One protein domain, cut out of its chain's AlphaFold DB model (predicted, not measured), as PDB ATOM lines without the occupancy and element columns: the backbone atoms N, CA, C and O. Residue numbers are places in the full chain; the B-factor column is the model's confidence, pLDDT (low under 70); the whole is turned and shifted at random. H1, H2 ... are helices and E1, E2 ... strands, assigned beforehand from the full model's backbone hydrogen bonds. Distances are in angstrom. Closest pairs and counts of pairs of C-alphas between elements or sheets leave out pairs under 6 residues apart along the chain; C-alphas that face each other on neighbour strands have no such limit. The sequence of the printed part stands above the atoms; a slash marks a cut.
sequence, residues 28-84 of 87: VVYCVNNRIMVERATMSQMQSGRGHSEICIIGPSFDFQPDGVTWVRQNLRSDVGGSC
ATOM      1  N   VAL A  28       7.470  -2.029 -21.246       95.00
ATOM      2  CA  VAL A  28       6.049  -1.674 -21.182       95.00
ATOM      3  C   VAL A  28       5.203  -2.940 -21.217       95.00
ATOM      4  O   VAL A  28       5.505  -3.856 -21.984       95.00
ATOM      5  N   VAL A  29       4.144  -2.993 -20.404       96.38
ATOM      6  CA  VAL A  29       3.145  -4.072 -20.426       96.38
ATOM      7  C   VAL A  29       1.963  -3.667 -21.308       96.38
ATOM      8  O   VAL A  29       1.242  -2.712 -21.010       96.38
ATOM      9  N   TYR A  30       1.732  -4.402 -22.391       95.25
ATOM     10  CA  TYR A  30       0.710  -4.061 -23.380       95.25
ATOM     11  C   TYR A  30       0.006  -5.297 -23.942       95.25
ATOM     12  O   TYR A  30       0.500  -6.421 -23.842       95.25
ATOM     13  N   CYS A  31      -1.171  -5.082 -24.524       95.00
ATOM     14  CA  CYS A  31      -1.916  -6.088 -25.264       95.00
ATOM     15  C   CYS A  31      -1.743  -5.866 -26.763       95.00
ATOM     16  O   CYS A  31      -1.876  -4.739 -27.235       95.00
ATOM     17  N   VAL A  32      -1.482  -6.939 -27.504       93.56
ATOM     18  CA  VAL A  32      -1.431  -6.923 -28.970       93.56
ATOM     19  C   VAL A  32      -1.872  -8.273 -29.509       93.56
ATOM     20  O   VAL A  32      -1.465  -9.306 -28.984       93.56
ATOM     21  N   ASN A  33      -2.724  -8.289 -30.536       91.75
ATOM     22  CA  ASN A  33      -3.279  -9.530 -31.099       91.75
ATOM     23  C   ASN A  33      -3.860 -10.461 -30.020       91.75
ATOM     24  O   ASN A  33      -3.639 -11.671 -30.031       91.75
ATOM     25  N   ASN A  34      -4.550  -9.866 -29.041       93.69
ATOM     26  CA  ASN A  34      -5.112 -10.543 -27.871       93.69
ATOM     27  C   ASN A  34      -4.089 -11.278 -26.990       93.69
ATOM     28  O   ASN A  34      -4.456 -12.200 -26.262       93.69
ATOM     29  N   ARG A  35      -2.813 -10.880 -27.039       95.31
ATOM     30  CA  ARG A  35      -1.721 -11.465 -26.258       95.31
ATOM     31  C   ARG A  35      -1.002 -10.413 -25.421       95.31
ATOM     32  O   ARG A  35      -0.675  -9.332 -25.912       95.31
ATOM     33  N   ILE A  36      -0.756 -10.745 -24.156       97.12
ATOM     34  CA  ILE A  36       0.003  -9.899 -23.229       97.12
ATOM     35  C   ILE A  36       1.475  -9.935 -23.628       97.12
ATOM     36  O   ILE A  36       2.058 -11.011 -23.744       97.12
ATOM     37  N   MET A  37       2.087  -8.769 -23.777       96.19
ATOM     38  CA  MET A  37       3.504  -8.610 -24.073       96.19
ATOM     39  C   MET A  37       4.160  -7.711 -23.031       96.19
ATOM     40  O   MET A  37       3.537  -6.797 -22.492       96.19
ATOM     41  N   VAL A  38       5.437  -7.979 -22.767       96.44
ATOM     42  CA  VAL A  38       6.306  -7.109 -21.973       96.44
ATOM     43  C   VAL A  38       7.569  -6.905 -22.783       96.44
ATOM     44  O   VAL A  38       8.283  -7.872 -23.039       96.44
ATOM     45  N   GLU A  39       7.842  -5.682 -23.219       93.50
ATOM     46  CA  GLU A  39       8.959  -5.400 -24.124       93.50
ATOM     47  C   GLU A  39       9.579  -4.039 -23.832       93.50
ATOM     48  O   GLU A  39       8.868  -3.083 -23.524       93.50
ATOM     49  N   ARG A  40      10.908  -3.950 -23.950       92.25
ATOM     50  CA  ARG A  40      11.639  -2.679 -23.931       92.25
ATOM     51  C   ARG A  40      11.585  -2.034 -25.306       92.25
ATOM     52  O   ARG A  40      12.496  -2.203 -26.110       92.25
ATOM     53  N   ALA A  41      10.497  -1.327 -25.565       86.00
ATOM     54  CA  ALA A  41      10.265  -0.659 -26.832       86.00
ATOM     55  C   ALA A  41       9.432   0.608 -26.624       86.00
ATOM     56  O   ALA A  41       8.559   0.671 -25.759       86.00
ATOM     57  N   THR A  42       9.685   1.623 -27.444       84.88
ATOM     58  CA  THR A  42       8.801   2.787 -27.538       84.88
ATOM     59  C   THR A  42       7.511   2.413 -28.271       84.88
ATOM     60  O   THR A  42       7.474   1.456 -29.047       84.88
ATOM     61  N   MET A  43       6.447   3.204 -28.101       80.12
ATOM     62  CA  MET A  43       5.200   3.011 -28.858       80.12
ATOM     63  C   MET A  43       5.430   2.968 -30.372       80.12
ATOM     64  O   MET A  43       4.865   2.113 -31.048       80.12
ATOM     65  N   SER A  44       6.306   3.831 -30.898       82.31
ATOM     66  CA  SER A  44       6.636   3.848 -32.326       82.31
ATOM     67  C   SER A  44       7.339   2.569 -32.784       82.31
ATOM     68  O   SER A  44       7.025   2.057 -33.856       82.31
ATOM     69  N   GLN A  45       8.244   2.012 -31.974       85.06
ATOM     70  CA  GLN A  45       8.910   0.738 -32.264       85.06
ATOM     71  C   GLN A  45       7.918  -0.428 -32.238       85.06
ATOM     72  O   GLN A  45       7.912  -1.252 -33.154       85.06
ATOM     73  N   MET A  46       7.032  -0.458 -31.237       83.25
ATOM     74  CA  MET A  46       5.996  -1.488 -31.128       83.25
ATOM     75  C   MET A  46       5.030  -1.449 -32.317       83.25
ATOM     76  O   MET A  46       4.704  -2.499 -32.867       83.25
ATOM     77  N   GLN A  47       4.612  -0.257 -32.754       82.69
ATOM     78  CA  GLN A  47       3.743  -0.078 -33.922       82.69
ATOM     79  C   GLN A  47       4.462  -0.435 -35.231       82.69
ATOM     80  O   GLN A  47       3.928  -1.185 -36.047       82.69
ATOM     81  N   SER A  48       5.701   0.032 -35.416       79.56
ATOM     82  CA  SER A  48       6.476  -0.218 -36.637       79.56
ATOM     83  C   SER A  48       6.755  -1.704 -36.871       79.56
ATOM     84  O   SER A  48       6.758  -2.139 -38.018       79.56
ATOM     85  N   GLY A  49       7.006  -2.483 -35.814       76.44
ATOM     86  CA  GLY A  49       7.310  -3.913 -35.935       76.44
ATOM     87  C   GLY A  49       6.082  -4.814 -36.096       76.44
ATOM     88  O   GLY A  49       6.231  -5.992 -36.414       76.44
ATOM     89  N   ARG A  50       4.871  -4.293 -35.846       77.12
ATOM     90  CA  ARG A  50       3.642  -5.100 -35.708       77.12
ATOM     91  C   ARG A  50       2.505  -4.670 -36.648       77.12
ATOM     92  O   ARG A  50       1.410  -5.232 -36.576       77.12
ATOM     93  N   GLY A  51       2.762  -3.724 -37.553       75.06
ATOM     94  CA  GLY A  51       1.818  -3.277 -38.585       75.06
ATOM     95  C   GLY A  51       0.562  -2.613 -38.007       75.06
ATOM     96  O   GLY A  51       0.642  -1.855 -37.047       75.06
ATOM     97  N   HIS A  52      -0.611  -2.920 -38.576       70.50
ATOM     98  CA  HIS A  52      -1.919  -2.403 -38.135       70.50
ATOM     99  C   HIS A  52      -2.500  -3.126 -36.903       70.50
ATOM    100  O   HIS A  52      -3.702  -3.041 -36.656       70.50
ATOM    101  N   SER A  53      -1.684  -3.873 -36.149       79.00
ATOM    102  CA  SER A  53      -2.157  -4.551 -34.939       79.00
ATOM    103  C   SER A  53      -2.588  -3.517 -33.898       79.00
ATOM    104  O   SER A  53      -1.842  -2.585 -33.597       79.00
ATOM    105  N   GLU A  54      -3.774  -3.693 -33.319       85.56
ATOM    106  CA  GLU A  54      -4.225  -2.861 -32.206       85.56
ATOM    107  C   GLU A  54      -3.320  -3.112 -30.990       85.56
ATOM    108  O   GLU A  54      -3.171  -4.251 -30.534       85.56
ATOM    109  N   ILE A  55      -2.681  -2.047 -30.499       90.38
ATOM    110  CA  ILE A  55      -1.804  -2.064 -29.327       90.38
ATOM    111  C   ILE A  55      -2.409  -1.139 -28.277       90.38
ATOM    112  O   ILE A  55      -2.567   0.055 -28.523       90.38
ATOM    113  N   CYS A  56      -2.676  -1.670 -27.088       92.00
ATOM    114  CA  CYS A  56      -3.101  -0.878 -25.939       92.00
ATOM    115  C   CYS A  56      -2.225  -1.176 -24.723       92.00
ATOM    116  O   CYS A  56      -1.873  -2.327 -24.449       92.00
ATOM    117  N   ILE A  57      -1.878  -0.129 -23.978       94.31
ATOM    118  CA  ILE A  57      -1.146  -0.260 -22.721       94.31
ATOM    119  C   ILE A  57      -2.116  -0.754 -21.649       94.31
ATOM    120  O   ILE A  57      -3.166  -0.152 -21.438       94.31
ATOM    121  N   ILE A  58      -1.771  -1.860 -20.992       95.44
ATOM    122  CA  ILE A  58      -2.633  -2.517 -19.989       95.44
ATOM    123  C   ILE A  58      -1.991  -2.568 -18.599       95.44
ATOM    124  O   ILE A  58      -2.561  -3.139 -17.672       95.44
ATOM    125  N   GLY A  59      -0.797  -1.997 -18.450       94.12
ATOM    126  CA  GLY A  59      -0.061  -1.952 -17.196       94.12
ATOM    127  C   GLY A  59       0.984  -0.836 -17.183       94.12
ATOM    128  O   GLY A  59       1.099  -0.084 -18.153       94.12
ATOM    129  N   PRO A  60       1.730  -0.702 -16.079       94.88
ATOM    130  CA  PRO A  60       2.770   0.309 -15.946       94.88
ATOM    131  C   PRO A  60       4.021  -0.037 -16.772       94.88
ATOM    132  O   PRO A  60       4.140  -1.115 -17.363       94.88
ATOM    133  N   SER A  61       4.961   0.907 -16.789       94.19
ATOM    134  CA  SER A  61       6.295   0.742 -17.367       94.19
ATOM    135  C   SER A  61       7.325   0.438 -16.276       94.19
ATOM    136  O   SER A  61       7.173   0.881 -15.140       94.19
ATOM    137  N   PHE A  62       8.382  -0.285 -16.632       94.81
ATOM    138  CA  PHE A  62       9.419  -0.765 -15.717       94.81
ATOM    139  C   PHE A  62      10.809  -0.557 -16.308       94.81
ATOM    140  O   PHE A  62      10.994  -0.725 -17.508       94.81
ATOM    141  N   ASP A  63      11.820  -0.296 -15.488       93.31
ATOM    142  CA  ASP A  63      13.205  -0.213 -15.979       93.31
ATOM    143  C   ASP A  63      13.745  -1.595 -16.403       93.31
ATOM    144  O   ASP A  63      14.529  -1.730 -17.356       93.31
ATOM    145  N   PHE A  64      13.262  -2.657 -15.747       92.88
ATOM    146  CA  PHE A  64      13.643  -4.039 -16.015       92.88
ATOM    147  C   PHE A  64      12.446  -4.875 -16.474       92.88
ATOM    148  O   PHE A  64      11.405  -4.954 -15.829       92.88
ATOM    149  N   GLN A  65      12.616  -5.565 -17.602       94.50
ATOM    150  CA  GLN A  65      11.581  -6.427 -18.180       94.50
ATOM    151  C   GLN A  65      11.071  -7.533 -17.226       94.50
ATOM    152  O   GLN A  65       9.860  -7.754 -17.208       94.50
ATOM    153  N   PRO A  66      11.915  -8.205 -16.407       96.44
ATOM    154  CA  PRO A  66      11.442  -9.199 -15.438       96.44
ATOM    155  C   PRO A  66      10.439  -8.658 -14.409       96.44
ATOM    156  O   PRO A  66       9.554  -9.401 -13.980       96.44
ATOM    157  N   ASP A  67      10.526  -7.374 -14.056       97.50
ATOM    158  CA  ASP A  67       9.593  -6.744 -13.118       97.50
ATOM    159  C   ASP A  67       8.205  -6.623 -13.749       97.50
ATOM    160  O   ASP A  67       7.203  -6.964 -13.123       97.50
ATOM    161  N   GLY A  68       8.144  -6.266 -15.036       97.25
ATOM    162  CA  GLY A  68       6.901  -6.276 -15.806       97.25
ATOM    163  C   GLY A  68       6.290  -7.673 -15.933       97.25
ATOM    164  O   GLY A  68       5.084  -7.834 -15.758       97.25
ATOM    165  N   VAL A  69       7.109  -8.709 -16.156       97.94
ATOM    166  CA  VAL A  69       6.642 -10.113 -16.165       97.94
ATOM    167  C   VAL A  69       6.064 -10.507 -14.801       97.94
ATOM    168  O   VAL A  69       5.009 -11.139 -14.723       97.94
ATOM    169  N   THR A  70       6.735 -10.114 -13.720       98.12
ATOM    170  CA  THR A  70       6.286 -10.373 -12.347       98.12
ATOM    171  C   THR A  70       4.970  -9.658 -12.058       98.12
ATOM    172  O   THR A  70       4.030 -10.273 -11.551       98.12
ATOM    173  N   TRP A  71       4.858  -8.391 -12.459       97.94
ATOM    174  CA  TRP A  71       3.637  -7.612 -12.318       97.94
ATOM    175  C   TRP A  71       2.466  -8.241 -13.078       97.94
ATOM    176  O   TRP A  71       1.383  -8.352 -12.505       97.94
ATOM    177  N   VAL A  72       2.679  -8.719 -14.313       98.19
ATOM    178  CA  VAL A  72       1.656  -9.427 -15.111       98.19
ATOM    179  C   VAL A  72       1.096 -10.619 -14.334       98.19
ATOM    180  O   VAL A  72      -0.121 -10.725 -14.167       98.19
ATOM    181  N   ARG A  73       1.970 -11.464 -13.778       97.88
ATOM    182  CA  ARG A  73       1.560 -12.634 -12.984       97.88
ATOM    183  C   ARG A  73       0.753 -12.255 -11.751       97.88
ATOM    184  O   ARG A  73      -0.262 -12.881 -11.459       97.88
ATOM    185  N   GLN A  74       1.189 -11.220 -11.042       97.75
ATOM    186  CA  GLN A  74       0.582 -10.810  -9.778       97.75
ATOM    187  C   GLN A  74      -0.745 -10.058  -9.961       97.75
ATOM    188  O   GLN A  74      -1.667 -10.251  -9.173       97.75
ATOM    189  N   ASN A  75      -0.858  -9.221 -10.996       97.44
ATOM    190  CA  ASN A  75      -1.961  -8.265 -11.139       97.44
ATOM    191  C   ASN A  75      -2.993  -8.711 -12.172       97.44
ATOM    192  O   ASN A  75      -4.191  -8.559 -11.947       97.44
ATOM    193  N   LEU A  76      -2.546  -9.297 -13.286       95.69
ATOM    194  CA  LEU A  76      -3.442  -9.785 -14.335       95.69
ATOM    195  C   LEU A  76      -3.853 -11.247 -14.121       95.69
ATOM    196  O   LEU A  76      -4.731 -11.733 -14.828       95.69
ATOM    197  N   ARG A  77      -3.233 -11.944 -13.153       94.75
ATOM    198  CA  ARG A  77      -3.438 -13.381 -12.884       94.75
ATOM    199  C   ARG A  77      -3.282 -14.235 -14.153       94.75
ATOM    200  O   ARG A  77      -4.031 -15.180 -14.378       94.75
ATOM    201  N   SER A  78      -2.318 -13.860 -14.988       96.19
ATOM    202  CA  SER A  78      -2.005 -14.466 -16.284       96.19
ATOM    203  C   SER A  78      -0.490 -14.430 -16.507       96.19
ATOM    204  O   SER A  78       0.232 -13.792 -15.746       96.19
ATOM    205  N   ASP A  79       0.002 -15.075 -17.561       97.25
ATOM    206  CA  ASP A  79       1.395 -14.974 -18.007       97.25
ATOM    207  C   ASP A  79       1.546 -14.077 -19.245       97.25
ATOM    208  O   ASP A  79       0.567 -13.724 -19.912       97.25
ATOM    209  N   VAL A  80       2.795 -13.731 -19.576       96.69
ATOM    210  CA  VAL A  80       3.153 -13.171 -20.890       96.69
ATOM    211  C   VAL A  80       2.788 -14.181 -21.979       96.69
ATOM    212  O   VAL A  80       3.041 -15.375 -21.842       96.69
ATOM    213  N   GLY A  81       2.151 -13.710 -23.048       96.44
ATOM    214  CA  GLY A  81       1.487 -14.549 -24.045       96.44
ATOM    215  C   GLY A  81       0.085 -15.012 -23.629       96.44
ATOM    216  O   GLY A  81      -0.609 -15.648 -24.422       96.44
ATOM    217  N   GLY A  82      -0.376 -14.686 -22.421       96.56
ATOM    218  CA  GLY A  82      -1.755 -14.904 -21.995       96.56
ATOM    219  C   GLY A  82      -2.753 -14.020 -22.743       96.56
ATOM    220  O   GLY A  82      -2.367 -13.076 -23.431       96.56
ATOM    221  N   SER A  83      -4.041 -14.352 -22.629       96.06
ATOM    222  CA  SER A  83      -5.112 -13.632 -23.325       96.06
ATOM    223  C   SER A  83      -5.317 -12.229 -22.749       96.06
ATOM    224  O   SER A  83      -5.316 -12.043 -21.533       96.06
ATOM    225  N   CYS A  84      -5.541 -11.250 -23.619       94.81
ATOM    226  CA  CYS A  84      -5.948  -9.900 -23.241       94.81
ATOM    227  C   CYS A  84      -6.866  -9.283 -24.301       94.81
ATOM    228  O   CYS A  84      -7.051  -9.816 -25.400       94.81
TER     229      CYS A  84
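What this domain is: This is residues 28 to 84 of the 87 residues of an uncharacterized protein of Roseomonas sp. JC162 (UniProt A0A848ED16). H2 and H1 lie over opposite faces of a strongly twisted antiparallel sheet, E2 E1 E3. Among 57 printed residues run E1 E2 H1 E3 H2, mixed helices and strands. The whole is compact but flat: radius of gyration of the C-alphas 10.6 A, spans 30 by 24 by 13 A.

Where its parts are: Find C-alpha 28 at (6.049, -1.674, -21.182), where E1, residues 28 to 32, begins. Next come E2, residues 35 to 40, H1, 43 to 50, and E3, 55 to 62, 17.7 A long, which bends by 78 degrees at residue 59. H2, residues 65 to 76, 15.9 A long, ends at (-3.442, -9.785, -14.335).

How they stand to each other: In the hairpin E1 and E2, N 30 and O 37 are 3.0 A apart, within hydrogen-bond range. E2, H1, E3 is a split strand-helix-strand unit, E1 between its strands, its crossover right-handed. H2's height over the sheet is 8.5 A, H1's 8.0 A. Both helices have every O i to N i+4 pair within range.

The domain as a whole: C-alphas 51 and 74 are farthest apart, 29.8 A. The printed part has no cut, long link or residue under pLDDT 70.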